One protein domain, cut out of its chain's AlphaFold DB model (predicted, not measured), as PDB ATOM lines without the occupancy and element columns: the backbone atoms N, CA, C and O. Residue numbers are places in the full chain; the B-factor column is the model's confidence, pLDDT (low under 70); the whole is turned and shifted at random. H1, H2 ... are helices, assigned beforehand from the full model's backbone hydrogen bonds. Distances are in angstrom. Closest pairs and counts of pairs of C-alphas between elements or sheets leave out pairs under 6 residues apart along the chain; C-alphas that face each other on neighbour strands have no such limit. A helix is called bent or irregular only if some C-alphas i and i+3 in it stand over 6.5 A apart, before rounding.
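Overview. This is residues 67 to 150 of the 160 residues of the protein "ATPeF0F" of Mytilus coruscus (UniProt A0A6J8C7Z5). Two long helices, H3 and H2, make an open V at the end of H2 and the start of H3; residues 132 to 150 of H3 stick out free. Short H1 lies off to one side of H2, about level with Ile 104 where H2 begins and joined to it by a tight link, and unnamed residues 67 to 89 loop on the side of H2 away from H3. The printed part has 84 residues, three named helices and no named strand, class all helix; it is only just loose, close to extended, with a radius of gyration of the C-alphas of 17.5 A and spans of 52 by 42 by 24 A.

Arrangement. Start at H3, residues 130 to 150: it is close to but not clearly touching H2, residues 104 to 122, the closest C-alphas being Val 118 and Phe 131, 7.7 A. They run opposite ways at a steep tilt of 51 degrees. H1, residues 90 to 99, is apart from both. Every O i to N i+4 pair is within hydrogen-bond range in H2, 15 of 17 in H3 and 4 of 6 in H1.

Along the chain. Find C-alpha 130 at (170.587, 136.419, 146.809); H3 runs 31.2 A to C-alpha 150 at (189.140, 114.616, 134.301). H2 measures 27.0 A and H1 15.1 A. H3 and H1 are irregular: C-alphas 146 and 149 are 7.1 A apart, C-alphas 91 and 94 7.2 A.

Size, cuts and confidence. The C-alphas of Arg 67 and Lys 150, the two farthest apart, are 57.9 A apart. The printed part has no cut; the link H1 to H2 is tight, H2 to H3 short. Look for pLDDT under 70 at residues 124 to 129.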
ATOM      1  N   ARG A  67     160.820 130.298 180.727       84.38
ATOM      2  CA  ARG A  67     160.618 131.249 181.831       84.38
ATOM      3  C   ARG A  67     161.673 132.358 181.844       84.38
ATOM      4  O   ARG A  67     161.377 133.465 182.271       84.38
ATOM      5  N   VAL A  68     162.889 132.063 181.383       86.69
ATOM      6  CA  VAL A  68     164.014 133.018 181.362       86.69
ATOM      7  C   VAL A  68     164.109 133.729 180.014       86.69
ATOM      8  O   VAL A  68     164.409 134.918 179.955       86.69
ATOM      9  N   HIS A  69     163.870 133.010 178.917       84.62
ATOM     10  CA  HIS A  69     164.114 133.512 177.566       84.62
ATOM     11  C   HIS A  69     162.876 134.053 176.846       84.62
ATOM     12  O   HIS A  69     163.031 134.668 175.789       84.62
ATOM     13  N   GLY A  70     161.676 133.842 177.393       88.69
ATOM     14  CA  GLY A  70     160.426 134.206 176.733       88.69
ATOM     15  C   GLY A  70     160.126 133.314 175.518       88.69
ATOM     16  O   GLY A  70     160.558 132.158 175.482       88.69
ATOM     17  N   PRO A  71     159.378 133.819 174.517       87.50
ATOM     18  CA  PRO A  71     159.069 133.072 173.302       87.50
ATOM     19  C   PRO A  71     160.327 132.585 172.576       87.50
ATOM     20  O   PRO A  71     161.339 133.286 172.489       87.50
ATOM     21  N   TYR A  72     160.255 131.376 172.022       85.50
ATOM     22  CA  TYR A  72     161.378 130.797 171.296       85.50
ATOM     23  C   TYR A  72     161.667 131.576 170.007       85.50
ATOM     24  O   TYR A  72     160.797 131.749 169.153       85.50
ATOM     25  N   TYR A  73     162.920 131.996 169.846       85.31
ATOM     26  CA  TYR A  73     163.422 132.694 168.674       85.31
ATOM     27  C   TYR A  73     164.463 131.825 167.952       85.31
ATOM     28  O   TYR A  73     165.568 131.626 168.464       85.31
ATOM     29  N   PRO A  74     164.162 131.334 166.738       84.75
ATOM     30  CA  PRO A  74     164.953 130.294 166.083       84.75
ATOM     31  C   PRO A  74     166.327 130.753 165.587       84.75
ATOM     32  O   PRO A  74     167.142 129.910 165.242       84.75
ATOM     33  N   SER A  75     166.606 132.058 165.529       84.44
ATOM     34  CA  SER A  75     167.911 132.597 165.114       84.44
ATOM     35  C   SER A  75     168.863 132.824 166.307       84.44
ATOM     36  O   SER A  75     170.080 132.905 166.123       84.44
ATOM     37  N   ARG A  76     168.349 132.854 167.547       86.38
ATOM     38  CA  ARG A  76     169.149 133.126 168.752       86.38
ATOM     39  C   ARG A  76     169.832 131.854 169.248       86.38
ATOM     40  O   ARG A  76     169.263 130.765 169.241       86.38
ATOM     41  N   TYR A  77     171.073 132.007 169.698       87.00
ATOM     42  CA  TYR A  77     171.777 130.977 170.449       87.00
ATOM     43  C   TYR A  77     171.523 131.183 171.947       87.00
ATOM     44  O   TYR A  77     171.726 132.284 172.450       87.00
ATOM     45  N   TYR A  78     171.030 130.142 172.620       85.06
ATOM     46  CA  TYR A  78     170.657 130.178 174.040       85.06
ATOM     47  C   TYR A  78     171.747 129.625 174.971       85.06
ATOM     48  O   TYR A  78     171.670 129.819 176.178       85.06
ATOM     49  N   GLY A  79     172.763 128.954 174.425       83.94
ATOM     50  CA  GLY A  79     173.896 128.452 175.196       83.94
ATOM     51  C   GLY A  79     174.948 129.518 175.506       83.94
ATOM     52  O   GLY A  79     174.828 130.693 175.155       83.94
ATOM     53  N   LYS A  80     176.028 129.083 176.160       83.62
ATOM     54  CA  LYS A  80     177.167 129.939 176.502       83.62
ATOM     55  C   LYS A  80     177.956 130.292 175.237       83.62
ATOM     56  O   LYS A  80     178.488 129.403 174.579       83.62
ATOM     57  N   ALA A  81     178.056 131.580 174.909       78.81
ATOM     58  CA  ALA A  81     178.916 132.035 173.821       78.81
ATOM     59  C   ALA A  81     180.395 131.773 174.167       78.81
ATOM     60  O   ALA A  81     180.890 132.234 175.194       78.81
ATOM     61  N   ASP A  82     181.081 131.004 173.322       80.88
ATOM     62  CA  ASP A  82     182.533 130.813 173.377       80.88
ATOM     63  C   ASP A  82     183.262 131.933 172.615       80.88
ATOM     64  O   ASP A  82     182.660 132.663 171.826       80.88
ATOM     65  N   VAL A  83     184.583 132.020 172.809       84.62
ATOM     66  CA  VAL A  83     185.463 132.927 172.051       84.62
ATOM     67  C   VAL A  83     185.302 132.684 170.545       84.62
ATOM     68  O   VAL A  83     185.239 131.531 170.087       84.62
ATOM     69  N   SER A  84     185.213 133.775 169.777       85.81
ATOM     70  CA  SER A  84     185.145 133.724 168.317       85.81
ATOM     71  C   SER A  84     186.373 133.012 167.761       85.81
ATOM     72  O   SER A  84     187.469 133.151 168.291       85.81
ATOM     73  N   PHE A  85     186.206 132.268 166.667       85.88
ATOM     74  CA  PHE A  85     187.328 131.572 166.031       85.88
ATOM     75  C   PHE A  85     188.466 132.532 165.652       85.88
ATOM     76  O   PHE A  85     189.631 132.173 165.770       85.88
ATOM     77  N   TRP A  86     188.118 133.760 165.251       88.06
ATOM     78  CA  TRP A  86     189.068 134.789 164.823       88.06
ATOM     79  C   TRP A  86     189.858 135.428 165.968       88.06
ATOM     80  O   TRP A  86     190.943 135.943 165.729       88.06
ATOM     81  N   ASP A  87     189.352 135.342 167.200       90.62
ATOM     82  CA  ASP A  87     190.004 135.912 168.385       90.62
ATOM     83  C   ASP A  87     190.834 134.860 169.147       90.62
ATOM     84  O   ASP A  87     191.493 135.163 170.143       90.62
ATOM     85  N   CYS A  88     190.805 133.598 168.704       87.62
ATOM     86  CA  CYS A  88     191.538 132.507 169.334       87.62
ATOM     87  C   CYS A  88     193.017 132.514 168.935       87.62
ATOM     88  O   CYS A  88     193.365 132.491 167.754       87.62
ATOM     89  N   LYS A  89     193.907 132.430 169.930       89.81
ATOM     90  CA  LYS A  89     195.338 132.189 169.698       89.81
ATOM     91  C   LYS A  89     195.545 130.795 169.100       89.81
ATOM     92  O   LYS A  89     194.896 129.838 169.523       89.81
ATOM     93  N   LEU A  90     196.514 130.651 168.193       89.94
ATOM     94  CA  LEU A  90     196.813 129.372 167.527       89.94
ATOM     95  C   LEU A  90     197.105 128.232 168.523       89.94
ATOM     96  O   LEU A  90     196.643 127.112 168.326       89.94
ATOM     97  N   GLY A  91     197.787 128.524 169.636       90.00
ATOM     98  CA  GLY A  91     198.053 127.542 170.699       90.00
ATOM     99  C   GLY A  91     196.818 127.126 171.513       90.00
ATOM    100  O   GLY A  91     196.810 126.067 172.133       90.00
ATOM    101  N   GLU A  92     195.746 127.921 171.493       88.94
ATOM    102  CA  GLU A  92     194.488 127.618 172.184       88.94
ATOM    103  C   GLU A  92     193.487 126.873 171.287       88.94
ATOM    104  O   GLU A  92     192.466 126.393 171.789       88.94
ATOM    105  N   LEU A  93     193.775 126.728 169.984       90.19
ATOM    106  CA  LEU A  93     192.897 126.061 169.018       90.19
ATOM    107  C   LEU A  93     192.506 124.636 169.433       90.19
ATOM    108  O   LEU A  93     191.309 124.347 169.410       90.19
ATOM    109  N   PRO A  94     193.421 123.748 169.879       88.56
ATOM    110  CA  PRO A  94     193.029 122.397 170.282       88.56
ATOM    111  C   PRO A  94     192.048 122.415 171.459       88.56
ATOM    112  O   PRO A  94     191.022 121.732 171.446       88.56
ATOM    113  N   LYS A  95     192.303 123.280 172.451       89.31
ATOM    114  CA  LYS A  95     191.410 123.479 173.602       89.31
ATOM    115  C   LYS A  95     190.076 124.091 173.173       89.31
ATOM    116  O   LYS A  95     189.054 123.824 173.797       89.31
ATOM    117  N   TRP A  96     190.068 124.936 172.147       89.00
ATOM    118  CA  TRP A  96     188.857 125.534 171.592       89.00
ATOM    119  C   TRP A  96     187.991 124.504 170.863       89.00
ATOM    120  O   TRP A  96     186.787 124.451 171.110       89.00
ATOM    121  N   PHE A  97     188.592 123.632 170.051       87.00
ATOM    122  CA  PHE A  97     187.876 122.519 169.423       87.00
ATOM    123  C   PHE A  97     187.329 121.541 170.470       87.00
ATOM    124  O   PHE A  97     186.176 121.134 170.361       87.00
ATOM    125  N   GLY A  98     188.097 121.243 171.524       86.44
ATOM    126  CA  GLY A  98     187.672 120.339 172.600       86.44
ATOM    127  C   GLY A  98     186.492 120.837 173.446       86.44
ATOM    128  O   GLY A  98     185.782 120.025 174.033       86.44
ATOM    129  N   ARG A  99     186.235 122.152 173.504       85.12
ATOM    130  CA  ARG A  99     185.051 122.705 174.197       85.12
ATOM    131  C   ARG A  99     183.757 122.548 173.395       85.12
ATOM    132  O   ARG A  99     182.671 122.615 173.969       85.12
ATOM    133  N   ARG A 100     183.848 122.360 172.075       84.44
ATOM    134  CA  ARG A 100     182.684 122.332 171.183       84.44
ATOM    135  C   ARG A 100     182.111 120.927 171.073       84.44
ATOM    136  O   ARG A 100     182.829 119.951 170.887       84.44
ATOM    137  N   GLN A 101     180.784 120.835 171.112       82.38
ATOM    138  CA  GLN A 101     180.080 119.587 170.830       82.38
ATOM    139  C   GLN A 101     180.160 119.300 169.328       82.38
ATOM    140  O   GLN A 101     179.428 119.885 168.527       82.38
ATOM    141  N   LEU A 102     181.075 118.411 168.947       79.69
ATOM    142  CA  LEU A 102     181.204 117.917 167.582       79.69
ATOM    143  C   LEU A 102     180.170 116.804 167.373       79.69
ATOM    144  O   LEU A 102     180.221 115.761 168.017       79.69
ATOM    145  N   GLY A 103     179.185 117.043 166.509       83.38
ATOM    146  CA  GLY A 103     178.140 116.066 166.217       83.38
ATOM    147  C   GLY A 103     177.136 116.565 165.183       83.38
ATOM    148  O   GLY A 103     176.998 117.765 164.950       83.38
ATOM    149  N   ILE A 104     176.388 115.635 164.591       80.19
ATOM    150  CA  ILE A 104     175.414 115.938 163.529       80.19
ATOM    151  C   ILE A 104     174.287 116.842 164.055       80.19
ATOM    152  O   ILE A 104     173.875 117.785 163.386       80.19
ATOM    153  N   ARG A 105     173.827 116.605 165.290       81.31
ATOM    154  CA  ARG A 105     172.763 117.386 165.942       81.31
ATOM    155  C   ARG A 105     173.161 118.837 166.269       81.31
ATOM    156  O   ARG A 105     172.431 119.742 165.866       81.31
ATOM    157  N   PRO A 106     174.278 119.125 166.968       81.81
ATOM    158  CA  PRO A 106     174.695 120.511 167.187       81.81
ATOM    159  C   PRO A 106     175.004 121.234 165.867       81.81
ATOM    160  O   PRO A 106     174.681 122.415 165.735       81.81
ATOM    161  N   PHE A 107     175.535 120.527 164.864       85.19
ATOM    162  CA  PHE A 107     175.777 121.089 163.534       85.19
ATOM    163  C   PHE A 107     174.480 121.483 162.810       85.19
ATOM    164  O   PHE A 107     174.362 122.618 162.339       85.19
ATOM    165  N   SER A 108     173.470 120.607 162.785       83.44
ATOM    166  CA  SER A 108     172.174 120.914 162.163       83.44
ATOM    167  C   SER A 108     171.464 122.085 162.851       83.44
ATOM    168  O   SER A 108     170.868 122.929 162.178       83.44
ATOM    169  N   MET A 109     171.599 122.212 164.176       83.06
ATOM    170  CA  MET A 109     171.097 123.370 164.922       83.06
ATOM    171  C   MET A 109     171.802 124.676 164.528       83.06
ATOM    172  O   MET A 109     171.137 125.702 164.389       83.06
ATOM    173  N   VAL A 110     173.126 124.666 164.325       86.31
ATOM    174  CA  VAL A 110     173.876 125.852 163.863       86.31
ATOM    175  C   VAL A 110     173.441 126.263 162.456       86.31
ATOM    176  O   VAL A 110     173.175 127.446 162.227       86.31
ATOM    177  N   LEU A 111     173.318 125.303 161.535       86.69
ATOM    178  CA  LEU A 111     172.865 125.562 160.165       86.69
ATOM    179  C   LEU A 111     171.442 126.124 160.132       86.69
ATOM    180  O   LEU A 111     171.196 127.127 159.462       86.69
ATOM    181  N   SER A 112     170.528 125.528 160.902       84.00
ATOM    182  CA  SER A 112     169.144 125.994 161.021       84.00
ATOM    183  C   SER A 112     169.072 127.436 161.535       84.00
ATOM    184  O   SER A 112     168.428 128.280 160.908       84.00
ATOM    185  N   ARG A 113     169.820 127.764 162.603       87.12
ATOM    186  CA  ARG A 113     169.911 129.141 163.121       87.12
ATOM    187  C   ARG A 113     170.417 130.111 162.059       87.12
ATOM    188  O   ARG A 113     169.822 131.168 161.853       87.12
ATOM    189  N   ARG A 114     171.508 129.758 161.369       88.56
ATOM    190  CA  ARG A 114     172.111 130.618 160.344       88.56
ATOM    191  C   ARG A 114     171.146 130.870 159.191       88.56
ATOM    192  O   ARG A 114     171.014 132.020 158.771       88.56
ATOM    193  N   MET A 115     170.462 129.828 158.722       85.19
ATOM    194  CA  MET A 115     169.443 129.942 157.682       85.19
ATOM    195  C   MET A 115     168.314 130.881 158.122       85.19
ATOM    196  O   MET A 115     167.959 131.788 157.372       85.19
ATOM    197  N   TRP A 116     167.832 130.757 159.363       85.44
ATOM    198  CA  TRP A 116     166.796 131.642 159.904       85.44
ATOM    199  C   TRP A 116     167.241 133.110 159.989       85.44
ATOM    200  O   TRP A 116     166.466 133.994 159.620       85.44
ATOM    201  N   THR A 117     168.482 133.389 160.403       84.50
ATOM    202  CA  THR A 117     169.034 134.761 160.433       84.50
ATOM    203  C   THR A 117     169.116 135.371 159.034       84.50
ATOM    204  O   THR A 117     168.748 136.527 158.831       84.50
ATOM    205  N   VAL A 118     169.605 134.598 158.059       83.38
ATOM    206  CA  VAL A 118     169.703 135.035 156.657       83.38
ATOM    207  C   VAL A 118     168.308 135.303 156.106       83.38
ATOM    208  O   VAL A 118     168.055 136.382 155.582       83.38
ATOM    209  N   MET A 119     167.379 134.373 156.312       81.62
ATOM    210  CA  MET A 119     166.002 134.529 155.870       81.62
ATOM    211  C   MET A 119     165.369 135.781 156.486       81.62
ATOM    212  O   MET A 119     164.836 136.600 155.754       81.62
ATOM    213  N   GLN A 120     165.481 135.997 157.800       82.00
ATOM    214  CA  GLN A 120     164.959 137.203 158.458       82.00
ATOM    215  C   GLN A 120     165.530 138.504 157.890       82.00
ATOM    216  O   GLN A 120     164.772 139.454 157.718       82.00
ATOM    217  N   LYS A 121     166.824 138.539 157.552       81.19
ATOM    218  CA  LYS A 121     167.457 139.713 156.937       81.19
ATOM    219  C   LYS A 121     166.910 140.012 155.535       81.19
ATOM    220  O   LYS A 121     166.831 141.175 155.152       81.19
ATOM    221  N   TYR A 122     166.530 138.983 154.780       77.31
ATOM    222  CA  TYR A 122     166.105 139.106 153.381       77.31
ATOM    223  C   TYR A 122     164.603 138.835 153.150       77.31
ATOM    224  O   TYR A 122     164.179 138.643 152.016       77.31
ATOM    225  N   LYS A 123     163.773 138.838 154.203       71.19
ATOM    226  CA  LYS A 123     162.315 138.610 154.105       71.19
ATOM    227  C   LYS A 123     161.548 139.745 153.425       71.19
ATOM    228  O   LYS A 123     160.509 139.491 152.833       71.19
ATOM    229  N   THR A 124     162.034 140.978 153.537       64.62
ATOM    230  CA  THR A 124     161.335 142.191 153.074       64.62
ATOM    231  C   THR A 124     162.025 142.881 151.901       64.62
ATOM    232  O   THR A 124     161.523 143.881 151.401       64.62
ATOM    233  N   SER A 125     163.177 142.375 151.456       66.88
ATOM    234  CA  SER A 125     163.950 142.977 150.373       66.88
ATOM    235  C   SER A 125     163.791 142.189 149.076       66.88
ATOM    236  O   SER A 125     163.717 140.961 149.080       66.88
ATOM    237  N   ALA A 126     163.832 142.889 147.938       65.19
ATOM    238  CA  ALA A 126     163.910 142.268 146.610       65.19
ATOM    239  C   ALA A 126     165.129 141.327 146.459       65.19
ATOM    240  O   ALA A 126     165.174 140.485 145.567       65.19
ATOM    241  N   ALA A 127     166.098 141.419 147.377       65.25
ATOM    242  CA  ALA A 127     167.265 140.552 147.492       65.25
ATOM    243  C   ALA A 127     166.990 139.202 148.196       65.25
ATOM    244  O   ALA A 127     167.938 138.480 148.507       65.25
ATOM    245  N   SER A 128     165.722 138.840 148.428       64.38
ATOM    246  CA  SER A 128     165.284 137.586 149.061       64.38
ATOM    247  C   SER A 128     166.037 136.341 148.576       64.38
ATOM    248  O   SER A 128     166.440 135.518 149.389       64.38
ATOM    249  N   MET A 129     166.326 136.224 147.276       67.00
ATOM    250  CA  MET A 129     166.973 135.036 146.699       67.00
ATOM    251  C   MET A 129     168.504 135.114 146.600       67.00
ATOM    252  O   MET A 129     169.131 134.148 146.168       67.00
ATOM    253  N   TYR A 130     169.140 136.221 146.996       74.50
ATOM    254  CA  TYR A 130     170.587 136.419 146.809       74.50
ATOM    255  C   TYR A 130     171.435 135.337 147.498       74.50
ATOM    256  O   TYR A 130     172.449 134.892 146.961       74.50
ATOM    257  N   PHE A 131     170.996 134.845 148.661       74.31
ATOM    258  CA  PHE A 131     171.712 133.776 149.356       74.31
ATOM    259  C   PHE A 131     171.686 132.452 148.574       74.31
ATOM    260  O   PHE A 131     172.691 131.747 148.568       74.31
ATOM    261  N   ILE A 132     170.587 132.136 147.877       79.81
ATOM    262  CA  ILE A 132     170.467 130.924 147.047       79.81
ATOM    263  C   ILE A 132     171.475 130.990 145.896       79.81
ATOM    264  O   ILE A 132     172.199 130.024 145.665       79.81
ATOM    265  N   TRP A 133     171.580 132.146 145.236       83.38
ATOM    266  CA  TRP A 133     172.536 132.365 144.148       83.38
ATOM    267  C   TRP A 133     173.994 132.253 144.602       83.38
ATOM    268  O   TRP A 133     174.789 131.609 143.921       83.38
ATOM    269  N   LEU A 134     174.346 132.802 145.770       85.31
ATOM    270  CA  LEU A 134     175.697 132.664 146.325       85.31
ATOM    271  C   LEU A 134     176.059 131.207 146.631       85.31
ATOM    272  O   LEU A 134     177.125 130.744 146.232       85.31
ATOM    273  N   TYR A 135     175.179 130.472 147.319       84.38
ATOM    274  CA  TYR A 135     175.430 129.057 147.613       84.38
ATOM    275  C   TYR A 135     175.462 128.207 146.336       84.38
ATOM    276  O   TYR A 135     176.291 127.305 146.235       84.38
ATOM    277  N   GLY A 136     174.623 128.529 145.346       89.94
ATOM    278  CA  GLY A 136     174.646 127.904 144.024       89.94
ATOM    279  C   GLY A 136     175.976 128.118 143.303       89.94
ATOM    280  O   GLY A 136     176.589 127.149 142.864       89.94
ATOM    281  N   ALA A 137     176.474 129.357 143.253       91.75
ATOM    282  CA  ALA A 137     177.759 129.677 142.630       91.75
ATOM    283  C   ALA A 137     178.924 128.922 143.292       91.75
ATOM    284  O   ALA A 137     179.728 128.304 142.597       91.75
ATOM    285  N   VAL A 138     178.966 128.886 144.631       93.44
ATOM    286  CA  VAL A 138     179.971 128.111 145.384       93.44
ATOM    287  C   VAL A 138     179.876 126.615 145.062       93.44
ATOM    288  O   VAL A 138     180.905 125.966 144.879       93.44
ATOM    289  N   GLY A 139     178.660 126.071 144.947       93.31
ATOM    290  CA  GLY A 139     178.437 124.683 144.538       93.31
ATOM    291  C   GLY A 139     178.992 124.391 143.142       93.31
ATOM    292  O   GLY A 139     179.729 123.422 142.970       93.31
ATOM    293  N   MET A 140     178.715 125.259 142.166       93.00
ATOM    294  CA  MET A 140     179.226 125.115 140.796       93.00
ATOM    295  C   MET A 140     180.759 125.172 140.750       93.00
ATOM    296  O   MET A 140     181.384 124.338 140.095       93.00
ATOM    297  N   THR A 141     181.382 126.092 141.494       92.81
ATOM    298  CA  THR A 141     182.847 126.161 141.611       92.81
ATOM    299  C   THR A 141     183.429 124.901 142.259       92.81
ATOM    300  O   THR A 141     184.434 124.377 141.782       92.81
ATOM    301  N   TYR A 142     182.796 124.373 143.308       94.62
ATOM    302  CA  TYR A 142     183.235 123.135 143.957       94.62
ATOM    303  C   TYR A 142     183.196 121.935 143.002       94.62
ATOM    304  O   TYR A 142     184.174 121.190 142.905       94.62
ATOM    305  N   PHE A 143     182.103 121.772 142.248       93.06
ATOM    306  CA  PHE A 143     182.002 120.716 141.239       93.06
ATOM    307  C   PHE A 143     183.047 120.875 140.135       93.06
ATOM    308  O   PHE A 143     183.643 119.879 139.735       93.06
ATOM    309  N   TYR A 144     183.326 122.104 139.692       91.38
ATOM    310  CA  TYR A 144     184.393 122.362 138.726       91.38
ATOM    311  C   TYR A 144     185.760 121.901 139.250       91.38
ATOM    312  O   TYR A 144     186.473 121.188 138.547       91.38
ATOM    313  N   ILE A 145     186.098 122.226 140.503       93.44
ATOM    314  CA  ILE A 145     187.369 121.818 141.122       93.44
ATOM    315  C   ILE A 145     187.466 120.293 141.240       93.44
ATOM    316  O   ILE A 145     188.491 119.720 140.877       93.44
ATOM    317  N   MET A 146     186.408 119.614 141.697       92.75
ATOM    318  CA  MET A 146     186.408 118.146 141.775       92.75
ATOM    319  C   MET A 146     186.483 117.478 140.400       92.75
ATOM    320  O   MET A 146     187.051 116.396 140.270       92.75
ATOM    321  N   GLN A 147     185.909 118.107 139.376       91.00
ATOM    322  CA  GLN A 147     185.882 117.574 138.020       91.00
ATOM    323  C   GLN A 147     187.154 117.909 137.220       91.00
ATOM    324  O   GLN A 147     187.447 117.234 136.229       91.00
ATOM    325  N   TYR A 148     187.941 118.886 137.678       87.56
ATOM    326  CA  TYR A 148     189.171 119.363 137.046       87.56
ATOM    327  C   TYR A 148     190.174 118.255 136.660       87.56
ATOM    328  O   TYR A 148     190.694 118.303 135.544       87.56
ATOM    329  N   PRO A 149     190.417 117.204 137.474       87.69
ATOM    330  CA  PRO A 149     191.340 116.129 137.103       87.69
ATOM    331  C   PRO A 149     190.925 115.354 135.844       87.69
ATOM    332  O   PRO A 149     191.786 114.834 135.143       87.69
ATOM    333  N   LYS A 150     189.627 115.292 135.517       84.69
ATOM    334  CA  LYS A 150     189.140 114.616 134.301       84.69
ATOM    335  C   LYS A 150     189.457 115.422 133.040       84.69
ATOM    336  O   LYS A 150     189.860 114.848 132.037       84.69
TER     337      LYS A 150